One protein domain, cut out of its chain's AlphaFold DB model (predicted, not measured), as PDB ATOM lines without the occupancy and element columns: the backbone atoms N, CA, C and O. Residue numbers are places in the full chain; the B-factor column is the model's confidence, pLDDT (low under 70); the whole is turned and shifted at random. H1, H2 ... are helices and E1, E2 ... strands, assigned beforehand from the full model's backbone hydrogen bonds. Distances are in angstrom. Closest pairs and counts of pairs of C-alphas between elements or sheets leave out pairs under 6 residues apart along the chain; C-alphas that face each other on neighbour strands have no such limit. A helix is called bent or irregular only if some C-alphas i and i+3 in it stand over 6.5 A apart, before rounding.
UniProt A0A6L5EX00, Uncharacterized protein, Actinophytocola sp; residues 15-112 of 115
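This is residues 15 to 112 of the 115 residues of an uncharacterized protein of Actinophytocola sp (UniProt A0A6L5EX00). A long helix, H1, runs through the middle of the model, with a small three-stranded sheet packed along one side of it and H3 crossing it on another side. H4 crosses H3 and touches H1 near its end, while H2 lies at that same end of H1. The printed part has 98 residues, with three named strands and then four named helices, in the order E1 E2 E3 H1 H2 H3 H4; the class is mostly helix. The sheet, in the order E1, E3, E2, is mixed. The whole is compact, with a radius of gyration of the C-alphas of 12.3 A and spans of 33 by 27 by 20 A.

E1, residues 15 to 17, is an edge strand and the parallel neighbour of E3, residues 32 to 35, with N 16 and O 33 2.8 A apart, within hydrogen-bond range. E2, residues 24 to 26, is the other edge strand and forms an antiparallel hairpin with E3; N 34 and O 25 are 2.8 A apart, within hydrogen-bond range. H1, residues 41 to 60, is on one face of this sheet, two layers in all, at a height over the sheet of 7.4 A. It lies over E3 and E2 and runs along the strands, at 14 degrees to E2 on the local plane; the closest C-alphas of H1 and E2, those of Glu 51 and Ala 26, are 5.3 A apart. H2, residues 64 to 74, only just touches H1, with 3 pairs of C-alphas within 8 A, only at the corner and with residues 57 to 58 of H1 alone; the closest C-alphas, those of Gln 57 and Val 67, are 6.6 A apart. H3, residues 77 to 87, touches H1 at a steep tilt of 60 degrees, opposite ways, and the closest C-alphas, those of His 50 and Ala 85, are 4.8 A apart. H4, residues 100 to 110, touches H3 about perpendicular, at 85 degrees, with the C-alphas of Gly 84 and Ala 106 closest at 4.9 A. H2, H3 and H4 are apart from the strands. In H3 and H4 every O i to N i+4 pair is within hydrogen-bond range; in H1 14 of 16 are, in H2 5 of 7.

E1 begins at C-alpha 15, (7.051, 38.552, 22.195), and is 6.9 A long, E2 7.0 A and E3 10.1 A. H1 is 30.0 A long, from C-alpha 41 at (8.297, 47.997, 35.696). H2, H3 and H4 measure 15.4, 15.1 and 15.0 A, and H4 ends at C-alpha 110, (13.746, 24.853, 30.493). H1 and H2 are irregular: C-alphas 42 and 45 are 7.5 A apart, and C-alphas 70 and 73 7.1 A.

The two C-alphas farthest apart, those of Pro 37 and Pro 73, are 33.7 A apart. The printed part has no cut, and H3 to H4, residues 88 to 99, is the long link. The mean pLDDT of the printed part is 96.8, and no printed residue is under 70.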
ATOM      1  N   TRP A  15       7.355  37.715  21.039       95.12
ATOM      2  CA  TRP A  15       7.051  38.552  22.195       95.12
ATOM      3  C   TRP A  15       6.170  39.721  21.766       95.12
ATOM      4  O   TRP A  15       6.524  40.474  20.858       95.12
ATOM      5  N   ILE A  16       5.007  39.858  22.394       97.38
ATOM      6  CA  ILE A  16       3.964  40.802  21.999       97.38
ATOM      7  C   ILE A  16       3.602  41.667  23.206       97.38
ATOM      8  O   ILE A  16       3.253  41.156  24.266       97.38
ATOM      9  N   ILE A  17       3.637  42.989  23.043       97.12
ATOM     10  CA  ILE A  17       3.144  43.915  24.067       97.12
ATOM     11  C   ILE A  17       1.656  44.153  23.825       97.12
ATOM     12  O   ILE A  17       1.274  44.892  22.919       97.12
ATOM     13  N   LEU A  18       0.812  43.479  24.603       96.88
ATOM     14  CA  LEU A  18      -0.645  43.560  24.508       96.88
ATOM     15  C   LEU A  18      -1.262  43.114  25.833       96.88
ATOM     16  O   LEU A  18      -0.851  42.108  26.404       96.88
ATOM     17  N   ASP A  19      -2.271  43.840  26.308       96.50
ATOM     18  CA  ASP A  19      -3.040  43.420  27.478       96.50
ATOM     19  C   ASP A  19      -4.070  42.359  27.083       96.50
ATOM     20  O   ASP A  19      -4.964  42.613  26.275       96.50
ATOM     21  N   THR A  20      -3.947  41.166  27.660       96.31
ATOM     22  CA  THR A  20      -4.892  40.060  27.457       96.31
ATOM     23  C   THR A  20      -5.723  39.764  28.711       96.31
ATOM     24  O   THR A  20      -6.262  38.667  28.836       96.31
ATOM     25  N   GLY A  21      -5.786  40.700  29.667       96.12
ATOM     26  CA  GLY A  21      -6.488  40.562  30.951       96.12
ATOM     27  C   GLY A  21      -5.586  40.187  32.137       96.12
ATOM     28  O   GLY A  21      -5.962  40.413  33.288       96.12
ATOM     29  N   ALA A  22      -4.364  39.715  31.884       95.75
ATOM     30  CA  ALA A  22      -3.334  39.399  32.880       95.75
ATOM     31  C   ALA A  22      -2.025  40.147  32.561       95.75
ATOM     32  O   ALA A  22      -1.887  40.691  31.469       95.75
ATOM     33  N   TRP A  23      -1.076  40.208  33.505       98.00
ATOM     34  CA  TRP A  23       0.236  40.835  33.258       98.00
ATOM     35  C   TRP A  23       1.070  40.078  32.221       98.00
ATOM     36  O   TRP A  23       1.794  40.704  31.451       98.00
ATOM     37  N   GLY A  24       0.932  38.756  32.184       97.88
ATOM     38  CA  GLY A  24       1.553  37.880  31.205       97.88
ATOM     39  C   GLY A  24       0.556  36.846  30.693       97.88
ATOM     40  O   GLY A  24      -0.477  36.597  31.326       97.88
ATOM     41  N   ARG A  25       0.845  36.300  29.513       97.31
ATOM     42  CA  ARG A  25       0.210  35.094  28.983       97.31
ATOM     43  C   ARG A  25       1.147  34.403  27.998       97.31
ATOM     44  O   ARG A  25       1.714  35.068  27.136       97.31
ATOM     45  N   ALA A  26       1.199  33.080  28.024       96.06
ATOM     46  CA  ALA A  26       1.796  32.266  26.973       96.06
ATOM     47  C   ALA A  26       0.738  31.486  26.179       96.06
ATOM     48  O   ALA A  26      -0.312  31.085  26.690       96.06
ATOM     49  N   GLU A  27       1.015  31.256  24.900       93.38
ATOM     50  CA  GLU A  27       0.277  30.293  24.088       93.38
ATOM     51  C   GLU A  27       0.836  28.891  24.340       93.38
ATOM     52  O   GLU A  27       1.997  28.618  24.026       93.38
ATOM     53  N   VAL A  28       0.011  28.001  24.905       89.75
ATOM     54  CA  VAL A  28       0.429  26.645  25.276       89.75
ATOM     55  C   VAL A  28      -0.516  25.593  24.673       89.75
ATOM     56  O   VAL A  28      -1.658  25.461  25.119       89.75
ATOM     57  N   PRO A  29      -0.063  24.800  23.692       89.12
ATOM     58  CA  PRO A  29       1.215  24.923  22.998       89.12
ATOM     59  C   PRO A  29       1.131  25.982  21.877       89.12
ATOM     60  O   PRO A  29       0.069  26.220  21.303       89.12
ATOM     61  N   GLY A  30       2.246  26.629  21.553       87.56
ATOM     62  CA  GLY A  30       2.279  27.732  20.593       87.56
ATOM     63  C   GLY A  30       3.595  28.492  20.658       87.56
ATOM     64  O   GLY A  30       4.545  28.032  21.291       87.56
ATOM     65  N   ASN A  31       3.678  29.638  19.984       91.00
ATOM     66  CA  ASN A  31       4.923  30.405  19.881       91.00
ATOM     67  C   ASN A  31       4.776  31.878  20.255       91.00
ATOM     68  O   ASN A  31       5.626  32.677  19.873       91.00
ATOM     69  N   ARG A  32       3.713  32.250  20.968       95.00
ATOM     70  CA  ARG A  32       3.439  33.635  21.353       95.00
ATOM     71  C   ARG A  32       3.466  33.807  22.861       95.00
ATOM     72  O   ARG A  32       2.917  32.990  23.597       95.00
ATOM     73  N   ILE A  33       4.079  34.902  23.289       97.12
ATOM     74  CA  ILE A  33       4.111  35.360  24.672       97.12
ATOM     75  C   ILE A  33       3.659  36.816  24.682       97.12
ATOM     76  O   ILE A  33       4.200  37.651  23.955       97.12
ATOM     77  N   TRP A  34       2.659  37.116  25.501       98.19
ATOM     78  CA  TRP A  34       2.116  38.451  25.688       98.19
ATOM     79  C   TRP A  34       2.539  39.007  27.037       98.19
ATOM     80  O   TRP A  34       2.439  38.316  28.048       98.19
ATOM     81  N   ILE A  35       2.957  40.272  27.051       98.31
ATOM     82  CA  ILE A  35       3.208  41.044  28.269       98.31
ATOM     83  C   ILE A  35       2.336  42.291  28.224       98.31
ATOM     84  O   ILE A  35       2.384  43.068  27.265       98.31
ATOM     85  N   ALA A  36       1.527  42.500  29.259       98.31
ATOM     86  CA  ALA A  36       0.671  43.670  29.325       98.31
ATOM     87  C   ALA A  36       1.513  44.930  29.590       98.31
ATOM     88  O   ALA A  36       2.356  44.921  30.494       98.31
ATOM     89  N   PRO A  37       1.247  46.053  28.899       97.69
ATOM     90  CA  PRO A  37       1.979  47.306  29.103       97.69
ATOM     91  C   PRO A  37       1.791  47.895  30.511       97.69
ATOM     92  O   PRO A  37       2.615  48.679  30.965       97.69
ATOM     93  N   ARG A  38       0.727  47.498  31.224       98.06
ATOM     94  CA  ARG A  38       0.464  47.887  32.620       98.06
ATOM     95  C   ARG A  38       1.203  47.044  33.666       98.06
ATOM     96  O   ARG A  38       0.938  47.196  34.857       98.06
ATOM     97  N   THR A  39       2.054  46.107  33.250       98.19
ATOM     98  CA  THR A  39       2.870  45.324  34.184       98.19
ATOM     99  C   THR A  39       3.813  46.274  34.926       98.19
ATOM    100  O   THR A  39       4.493  47.066  34.269       98.19
ATOM    101  N   PRO A  40       3.879  46.237  36.272       98.00
ATOM    102  CA  PRO A  40       4.808  47.075  37.021       98.00
ATOM    103  C   PRO A  40       6.242  46.902  36.515       98.00
ATOM    104  O   PRO A  40       6.684  45.772  36.300       98.00
ATOM    105  N   CYS A  41       6.967  48.009  36.317       96.44
ATOM    106  CA  CYS A  41       8.297  47.997  35.696       96.44
ATOM    107  C   CYS A  41       9.283  47.062  36.415       96.44
ATOM    108  O   CYS A  41      10.062  46.371  35.766       96.44
ATOM    109  N   ASP A  42       9.195  46.981  37.744       97.50
ATOM    110  CA  ASP A  42      10.010  46.112  38.600       97.50
ATOM    111  C   ASP A  42       9.665  44.614  38.489       97.50
ATOM    112  O   ASP A  42      10.369  43.776  39.044       97.50
ATOM    113  N   LYS A  43       8.588  44.261  37.777       98.19
ATOM    114  CA  LYS A  43       8.087  42.885  37.625       98.19
ATOM    115  C   LYS A  43       8.071  42.402  36.181       98.19
ATOM    116  O   LYS A  43       7.834  41.219  35.964       98.19
ATOM    117  N   VAL A  44       8.338  43.273  35.202       97.94
ATOM    118  CA  VAL A  44       8.292  42.922  33.770       97.94
ATOM    119  C   VAL A  44       9.157  41.702  33.474       97.94
ATOM    120  O   VAL A  44       8.680  40.767  32.838       97.94
ATOM    121  N   TYR A  45      10.398  41.682  33.972       98.06
ATOM    122  CA  TYR A  45      11.292  40.547  33.760       98.06
ATOM    123  C   TYR A  45      10.743  39.263  34.386       98.06
ATOM    124  O   TYR A  45      10.621  38.259  33.694       98.06
ATOM    125  N   SER A  46      10.337  39.317  35.657       98.69
ATOM    126  CA  SER A  46       9.770  38.176  36.381       98.69
ATOM    127  C   SER A  46       8.551  37.574  35.679       98.69
ATOM    128  O   SER A  46       8.470  36.360  35.511       98.69
ATOM    129  N   VAL A  47       7.630  38.423  35.213       98.56
ATOM    130  CA  VAL A  47       6.461  37.992  34.433       98.56
ATOM    131  C   VAL A  47       6.903  37.386  33.100       98.56
ATOM    132  O   VAL A  47       6.439  36.312  32.737       98.56
ATOM    133  N   ALA A  48       7.840  38.018  32.390       98.31
ATOM    134  CA  ALA A  48       8.324  37.512  31.109       98.31
ATOM    135  C   ALA A  48       8.929  36.105  31.217       98.31
ATOM    136  O   ALA A  48       8.619  35.247  30.391       98.31
ATOM    137  N   VAL A  49       9.752  35.834  32.233       98.44
ATOM    138  CA  VAL A  49      10.374  34.508  32.392       98.44
ATOM    139  C   VAL A  49       9.430  33.449  32.980       98.44
ATOM    140  O   VAL A  49       9.607  32.259  32.704       98.44
ATOM    141  N   HIS A  50       8.387  33.857  33.709       98.75
ATOM    142  CA  HIS A  50       7.271  32.978  34.071       98.75
ATOM    143  C   HIS A  50       6.538  32.492  32.807       98.75
ATOM    144  O   HIS A  50       6.444  31.287  32.563       98.75
ATOM    145  N   GLU A  51       6.127  33.414  31.929       98.38
ATOM    146  CA  GLU A  51       5.451  33.057  30.673       98.38
ATOM    147  C   GLU A  51       6.363  32.299  29.701       98.38
ATOM    148  O   GLU A  51       5.917  31.396  28.994       98.38
ATOM    149  N   TRP A  52       7.662  32.610  29.683       97.62
ATOM    150  CA  TRP A  52       8.641  31.816  28.940       97.62
ATOM    151  C   TRP A  52       8.649  30.360  29.402       97.62
ATOM    152  O   TRP A  52       8.692  29.447  28.579       97.62
ATOM    153  N   THR A  53       8.563  30.120  30.710       98.12
ATOM    154  CA  THR A  53       8.532  28.753  31.227       98.12
ATOM    155  C   THR A  53       7.249  28.036  30.794       98.12
ATOM    156  O   THR A  53       7.329  26.887  30.364       98.12
ATOM    157  N   HIS A  54       6.088  28.703  30.774       97.88
ATOM    158  CA  HIS A  54       4.869  28.148  30.165       97.88
ATOM    159  C   HIS A  54       5.020  27.852  28.669       97.88
ATOM    160  O   HIS A  54       4.600  26.791  28.202       97.88
ATOM    161  N   HIS A  55       5.660  28.741  27.908       95.75
ATOM    162  CA  HIS A  55       5.975  28.474  26.506       95.75
ATOM    163  C   HIS A  55       6.819  27.199  26.360       95.75
ATOM    164  O   HIS A  55       6.486  26.338  25.545       95.75
ATOM    165  N   MET A  56       7.839  27.021  27.204       95.94
ATOM    166  CA  MET A  56       8.661  25.808  27.222       95.94
ATOM    167  C   MET A  56       7.865  24.555  27.613       95.94
ATOM    168  O   MET A  56       8.076  23.498  27.021       95.94
ATOM    169  N   GLN A  57       6.873  24.651  28.506       96.38
ATOM    170  CA  GLN A  57       5.933  23.543  28.748       96.38
ATOM    171  C   GLN A  57       5.198  23.154  27.454       96.38
ATOM    172  O   GLN A  57       5.038  21.971  27.168       96.38
ATOM    173  N   GLY A  58       4.814  24.131  26.629       93.19
ATOM    174  CA  GLY A  58       4.215  23.907  25.307       93.19
ATOM    175  C   GLY A  58       5.171  23.373  24.236       93.19
ATOM    176  O   GLY A  58       4.714  22.844  23.225       93.19
ATOM    177  N   VAL A  59       6.486  23.493  24.438       91.25
ATOM    178  CA  VAL A  59       7.501  22.828  23.604       91.25
ATOM    179  C   VAL A  59       7.600  21.344  23.972       91.25
ATOM    180  O   VAL A  59       7.699  20.495  23.088       91.25
ATOM    181  N   VAL A  60       7.536  21.026  25.267       95.06
ATOM    182  CA  VAL A  60       7.671  19.656  25.796       95.06
ATOM    183  C   VAL A  60       6.392  18.825  25.626       95.06
ATOM    184  O   VAL A  60       6.450  17.619  25.349       95.06
ATOM    185  N   TYR A  61       5.229  19.455  25.779       92.38
ATOM    186  CA  TYR A  61       3.922  18.800  25.772       92.38
ATOM    187  C   TYR A  61       3.034  19.337  24.650       92.38
ATOM    188  O   TYR A  61       3.032  20.522  24.333       92.38
ATOM    189  N   ARG A  62       2.229  18.457  24.048       84.81
ATOM    190  CA  ARG A  62       1.480  18.762  22.816       84.81
ATOM    191  C   ARG A  62       0.114  19.395  23.059       84.81
ATOM    192  O   ARG A  62      -0.551  19.759  22.094       84.81
ATOM    193  N   THR A  63      -0.346  19.466  24.308       92.19
ATOM    194  CA  THR A  63      -1.634  20.072  24.686       92.19
ATOM    195  C   THR A  63      -1.577  20.631  26.107       92.19
ATOM    196  O   THR A  63      -0.874  20.087  26.955       92.19
ATOM    197  N   TRP A  64      -2.387  21.650  26.416       92.94
ATOM    198  CA  TRP A  64      -2.521  22.155  27.791       92.94
ATOM    199  C   TRP A  64      -3.074  21.110  28.776       92.94
ATOM    200  O   TRP A  64      -2.730  21.111  29.955       92.94
ATOM    201  N   ALA A  65      -3.912  20.180  28.302       96.50
ATOM    202  CA  ALA A  65      -4.404  19.075  29.124       96.50
ATOM    203  C   ALA A  65      -3.274  18.109  29.525       96.50
ATOM    204  O   ALA A  65      -3.240  17.635  30.658       96.50
ATOM    205  N   GLU A  66      -2.336  17.844  28.611       96.38
ATOM    206  CA  GLU A  66      -1.128  17.072  28.910       96.38
ATOM    207  C   GLU A  66      -0.242  17.826  29.907       96.38
ATOM    208  O   GLU A  66       0.111  17.250  30.927       96.38
ATOM    209  N   VAL A  67       0.016  19.121  29.690       97.19
ATOM    210  CA  VAL A  67       0.776  19.958  30.637       97.19
ATOM    211  C   VAL A  67       0.208  19.852  32.057       97.19
ATOM    212  O   VAL A  67       0.941  19.562  32.998       97.19
ATOM    213  N   GLN A  68      -1.105  20.045  32.218       97.81
ATOM    214  CA  GLN A  68      -1.753  19.970  33.530       97.81
ATOM    215  C   GLN A  68      -1.621  18.586  34.170       97.81
ATOM    216  O   GLN A  68      -1.291  18.496  35.349       97.81
ATOM    217  N   ARG A  69      -1.869  17.513  33.409       98.19
ATOM    218  CA  ARG A  69      -1.797  16.138  33.923       98.19
ATOM    219  C   ARG A  69      -0.374  15.758  34.326       98.19
ATOM    220  O   ARG A  69      -0.179  15.232  35.416       98.19
ATOM    221  N   GLU A  70       0.598  16.011  33.455       98.19
ATOM    222  CA  GLU A  70       1.986  15.580  33.651       98.19
ATOM    223  C   GLU A  70       2.706  16.431  34.706       98.19
ATOM    224  O   GLU A  70       3.560  15.918  35.423       98.19
ATOM    225  N   LEU A  71       2.345  17.714  34.852       98.12
ATOM    226  CA  LEU A  71       2.952  18.589  35.860       98.12
ATOM    227  C   LEU A  71       2.237  18.580  37.215       98.12
ATOM    228  O   LEU A  71       2.795  19.092  38.185       98.12
ATOM    229  N   ALA A  72       1.046  17.980  37.324       98.19
ATOM    230  CA  ALA A  72       0.304  17.901  38.586       98.19
ATOM    231  C   ALA A  72       1.125  17.319  39.759       98.19
ATOM    232  O   ALA A  72       1.104  17.932  40.829       98.19
ATOM    233  N   PRO A  73       1.907  16.227  39.598       97.88
ATOM    234  CA  PRO A  73       2.741  15.700  40.682       97.88
ATOM    235  C   PRO A  73       3.806  16.689  41.172       97.88
ATOM    236  O   PRO A  73       4.228  16.614  42.321       97.88
ATOM    237  N   TYR A  74       4.225  17.624  40.318       97.81
ATOM    238  CA  TYR A  74       5.258  18.619  40.599       97.81
ATOM    239  C   TYR A  74       4.677  19.947  41.114       97.81
ATOM    240  O   TYR A  74       5.401  20.933  41.189       97.81
ATOM    241  N   GLY A  75       3.389  20.009  41.468       96.75
ATOM    242  CA  GLY A  75       2.716  21.237  41.923       96.75
ATOM    243  C   GLY A  75       1.923  21.966  40.832       96.75
ATOM    244  O   GLY A  75       1.296  22.989  41.096       96.75
ATOM    245  N   GLY A  76       1.894  21.420  39.616       98.06
ATOM    246  CA  GLY A  76       1.143  21.969  38.494       98.06
ATOM    247  C   GLY A  76       1.910  23.025  37.689       98.06
ATOM    248  O   GLY A  76       3.001  23.458  38.068       98.06
ATOM    249  N   PRO A  77       1.347  23.440  36.544       98.06
ATOM    250  CA  PRO A  77       2.064  24.246  35.562       98.06
ATOM    251  C   PRO A  77       2.489  25.622  36.070       98.06
ATOM    252  O   PRO A  77       3.587  26.057  35.741       98.06
ATOM    253  N   GLU A  78       1.664  26.285  36.878       98.31
ATOM    254  CA  GLU A  78       1.956  27.626  37.408       98.31
ATOM    255  C   GLU A  78       3.129  27.605  38.403       98.31
ATOM    256  O   GLU A  78       4.016  28.451  38.341       98.31
ATOM    257  N   MET A  79       3.188  26.606  39.296       98.62
ATOM    258  CA  MET A  79       4.299  26.472  40.250       98.62
ATOM    259  C   MET A  79       5.601  26.082  39.548       98.62
ATOM    260  O   MET A  79       6.674  26.578  39.890       98.62
ATOM    261  N   VAL A  80       5.517  25.218  38.531       98.69
ATOM    262  CA  VAL A  80       6.663  24.906  37.668       98.69
ATOM    263  C   VAL A  80       7.127  26.161  36.918       98.69
ATOM    264  O   VAL A  80       8.331  26.390  36.821       98.69
ATOM    265  N   ALA A  81       6.204  27.000  36.435       98.69
ATOM    266  CA  ALA A  81       6.531  28.262  35.775       98.69
ATOM    267  C   ALA A  81       7.221  29.260  36.716       98.69
ATOM    268  O   ALA A  81       8.234  29.849  36.343       98.69
ATOM    269  N   ASP A  82       6.755  29.379  37.958       98.81
ATOM    270  CA  ASP A  82       7.399  30.198  38.987       98.81
ATOM    271  C   ASP A  82       8.791  29.684  39.373       98.81
ATOM    272  O   ASP A  82       9.736  30.469  39.467       98.81
ATOM    273  N   CYS A  83       8.969  28.372  39.557       98.75
ATOM    274  CA  CYS A  83      10.302  27.818  39.792       98.75
ATOM    275  C   CYS A  83      11.240  28.065  38.598       98.75
ATOM    276  O   CYS A  83      12.413  28.377  38.798       98.75
ATOM    277  N   GLY A  84      10.736  27.961  37.365       98.69
ATOM    278  CA  GLY A  84      11.500  28.282  36.158       98.69
ATOM    279  C   GLY A  84      11.880  29.759  36.088       98.69
ATOM    280  O   GLY A  84      13.031  30.084  35.804       98.69
ATOM    281  N   ALA A  85      10.957  30.653  36.448       98.75
ATOM    282  CA  ALA A  85      11.219  32.081  36.566       98.75
ATOM    283  C   ALA A  85      12.358  32.365  37.561       98.75
ATOM    284  O   ALA A  85      13.288  33.099  37.228       98.75
ATOM    285  N   LEU A  86      12.334  31.744  38.747       98.75
ATOM    286  CA  LEU A  86      13.411  31.875  39.736       98.75
ATOM    287  C   LEU A  86      14.757  31.356  39.210       98.75
ATOM    288  O   LEU A  86      15.774  32.021  39.394       98.75
ATOM    289  N   LEU A  87      14.777  30.204  38.526       98.69
ATOM    290  CA  LEU A  87      15.996  29.652  37.908       98.69
ATOM    291  C   LEU A  87      16.598  30.588  36.853       98.69
ATOM    292  O   LEU A  87      17.811  30.597  36.656       98.69
ATOM    293  N   LEU A  88      15.759  31.389  36.195       98.06
ATOM    294  CA  LEU A  88      16.171  32.404  35.229       98.06
ATOM    295  C   LEU A  88      16.514  33.754  35.880       98.06
ATOM    296  O   LEU A  88      16.912  34.674  35.179       98.06
ATOM    297  N   GLY A  89      16.416  33.883  37.206       98.25
ATOM    298  CA  GLY A  89      16.799  35.092  37.938       98.25
ATOM    299  C   GLY A  89      15.655  36.069  38.218       98.25
ATOM    300  O   GLY A  89      15.918  37.226  38.549       98.25
ATOM    301  N   ALA A  90      14.391  35.648  38.099       98.25
ATOM    302  CA  ALA A  90      13.267  36.445  38.583       98.25
ATOM    303  C   ALA A  90      13.387  36.695  40.093       98.25
ATOM    304  O   ALA A  90      13.700  35.796  40.870       98.25
ATOM    305  N   THR A  91      13.076  37.915  40.522       97.56
ATOM    306  CA  THR A  91      13.058  38.302  41.945       97.56
ATOM    307  C   THR A  91      11.650  38.293  42.540       97.56
ATOM    308  O   THR A  91      11.470  38.550  43.728       97.56
ATOM    309  N   TRP A  92      10.637  38.012  41.716       98.31
ATOM    310  CA  TRP A  92       9.232  37.985  42.105       98.31
ATOM    311  C   TRP A  92       8.517  36.822  41.418       98.31
ATOM    312  O   TRP A  92       8.778  36.547  40.252       98.31
ATOM    313  N   ILE A  93       7.598  36.179  42.135       98.12
ATOM    314  CA  ILE A  93       6.738  35.094  41.653       98.12
ATOM    315  C   ILE A  93       5.348  35.211  42.289       98.12
ATOM    316  O   ILE A  93       5.194  35.900  43.302       98.12
ATOM    317  N   ARG A  94       4.329  34.564  41.706       96.88
ATOM    318  CA  ARG A  94       2.923  34.758  42.110       96.88
ATOM    319  C   ARG A  94       2.325  33.597  42.904       96.88
ATOM    320  O   ARG A  94       1.585  33.839  43.854       96.88
ATOM    321  N   TYR A  95       2.586  32.369  42.485       96.44
ATOM    322  CA  TYR A  95       1.961  31.135  42.967       96.44
ATOM    323  C   TYR A  95       2.860  30.354  43.924       96.44
ATOM    324  O   TYR A  95       2.355  29.671  44.814       96.44
ATOM    325  N   GLY A  96       4.176  30.492  43.781       97.19
ATOM    326  CA  GLY A  96       5.167  29.877  44.655       97.19
ATOM    327  C   GLY A  96       6.012  28.813  43.960       97.19
ATOM    328  O   GLY A  96       5.637  28.244  42.940       97.19
ATOM    329  N   CYS A  97       7.162  28.522  44.567       97.56
ATOM    330  CA  CYS A  97       8.050  27.434  44.180       97.56
ATOM    331  C   CYS A  97       8.246  26.528  45.410       97.56
ATOM    332  O   CYS A  97       9.038  26.872  46.291       97.56
ATOM    333  N   PRO A  98       7.485  25.423  45.542       93.69
ATOM    334  CA  PRO A  98       7.330  24.708  46.815       93.69
ATOM    335  C   PRO A  98       8.563  23.892  47.234       93.69
ATOM    336  O   PRO A  98       8.605  23.377  48.349       93.69
ATOM    337  N   GLY A  99       9.579  23.776  46.375       94.69
ATOM    338  CA  GLY A  99      10.869  23.200  46.736       94.69
ATOM    339  C   GLY A  99      11.552  22.470  45.587       94.69
ATOM    340  O   GLY A  99      11.132  22.543  44.432       94.69
ATOM    341  N   ARG A 100      12.602  21.722  45.949       97.00
ATOM    342  CA  ARG A 100      13.531  21.039  45.035       97.00
ATOM    343  C   ARG A 100      12.827  20.233  43.940       97.00
ATOM    344  O   ARG A 100      13.213  20.342  42.789       97.00
ATOM    345  N   TYR A 101      11.794  19.464  44.281       97.50
ATOM    346  CA  TYR A 101      11.117  18.585  43.323       97.50
ATOM    347  C   TYR A 101      10.473  19.357  42.156       97.50
ATOM    348  O   TYR A 101      10.657  19.002  40.995       97.50
ATOM    349  N   THR A 102       9.790  20.468  42.443       98.44
ATOM    350  CA  THR A 102       9.235  21.360  41.412       98.44
ATOM    351  C   THR A 102      10.331  22.129  40.679       98.44
ATOM    352  O   THR A 102      10.226  22.350  39.474       98.44
ATOM    353  N   THR A 103      11.399  22.520  41.380       98.56
ATOM    354  CA  THR A 103      12.557  23.187  40.769       98.56
ATOM    355  C   THR A 103      13.268  22.291  39.756       98.56
ATOM    356  O   THR A 103      13.578  22.750  38.660       98.56
ATOM    357  N   ASP A 104      13.485  21.017  40.081       98.56
ATOM    358  CA  ASP A 104      14.132  20.053  39.188       98.56
ATOM    359  C   ASP A 104      13.263  19.813  37.936       98.56
ATOM    360  O   ASP A 104      13.779  19.811  36.815       98.56
ATOM    361  N   ALA A 105      11.936  19.737  38.101       98.56
ATOM    362  CA  ALA A 105      10.996  19.675  36.982       98.56
ATOM    363  C   ALA A 105      11.042  20.935  36.104       98.56
ATOM    364  O   ALA A 105      11.125  20.837  34.881       98.56
ATOM    365  N   ALA A 106      11.055  22.128  36.705       98.62
ATOM    366  CA  ALA A 106      11.198  23.379  35.965       98.62
ATOM    367  C   ALA A 106      12.518  23.434  35.181       98.62
ATOM    368  O   ALA A 106      12.533  23.846  34.022       98.62
ATOM    369  N   ALA A 107      13.616  22.954  35.771       98.56
ATOM    370  CA  ALA A 107      14.904  22.873  35.095       98.56
ATOM    371  C   ALA A 107      14.865  21.934  33.875       98.56
ATOM    372  O   ALA A 107      15.458  22.265  32.850       98.56
ATOM    373  N   ALA A 108      14.170  20.792  33.958       98.12
ATOM    374  CA  ALA A 108      13.963  19.897  32.814       98.12
ATOM    375  C   ALA A 108      13.156  20.578  31.697       98.12
ATOM    376  O   ALA A 108      13.596  20.608  30.547       98.12
ATOM    377  N   ILE A 109      12.050  21.239  32.047       98.00
ATOM    378  CA  ILE A 109      11.230  21.993  31.089       98.00
ATOM    379  C   ILE A 109      12.044  23.074  30.371       98.00
ATOM    380  O   ILE A 109      11.953  23.199  29.151       98.00
ATOM    381  N   LEU A 110      12.885  23.825  31.090       96.56
ATOM    382  CA  LEU A 110      13.746  24.853  30.493       96.56
ATOM    383  C   LEU A 110      14.799  24.284  29.527       96.56
ATOM    384  O   LEU A 110      15.236  24.996  28.626       96.56
ATOM    385  N   ARG A 111      15.175  23.006  29.670       95.75
ATOM    386  CA  ARG A 111      16.012  22.281  28.695       95.75
ATOM    387  C   ARG A 111      15.214  21.689  27.528       95.75
ATOM    388  O   ARG A 111      15.814  21.165  26.595       95.75
ATOM    389  N   GLY A 112      13.884  21.791  27.545       94.06
ATOM    390  CA  GLY A 112      13.008  21.153  26.561       94.06
ATOM    391  C   GLY A 112      12.814  19.655  26.811       94.06
ATOM    392  O   GLY A 112      12.511  18.908  25.880       94.06
TER     393      GLY A 112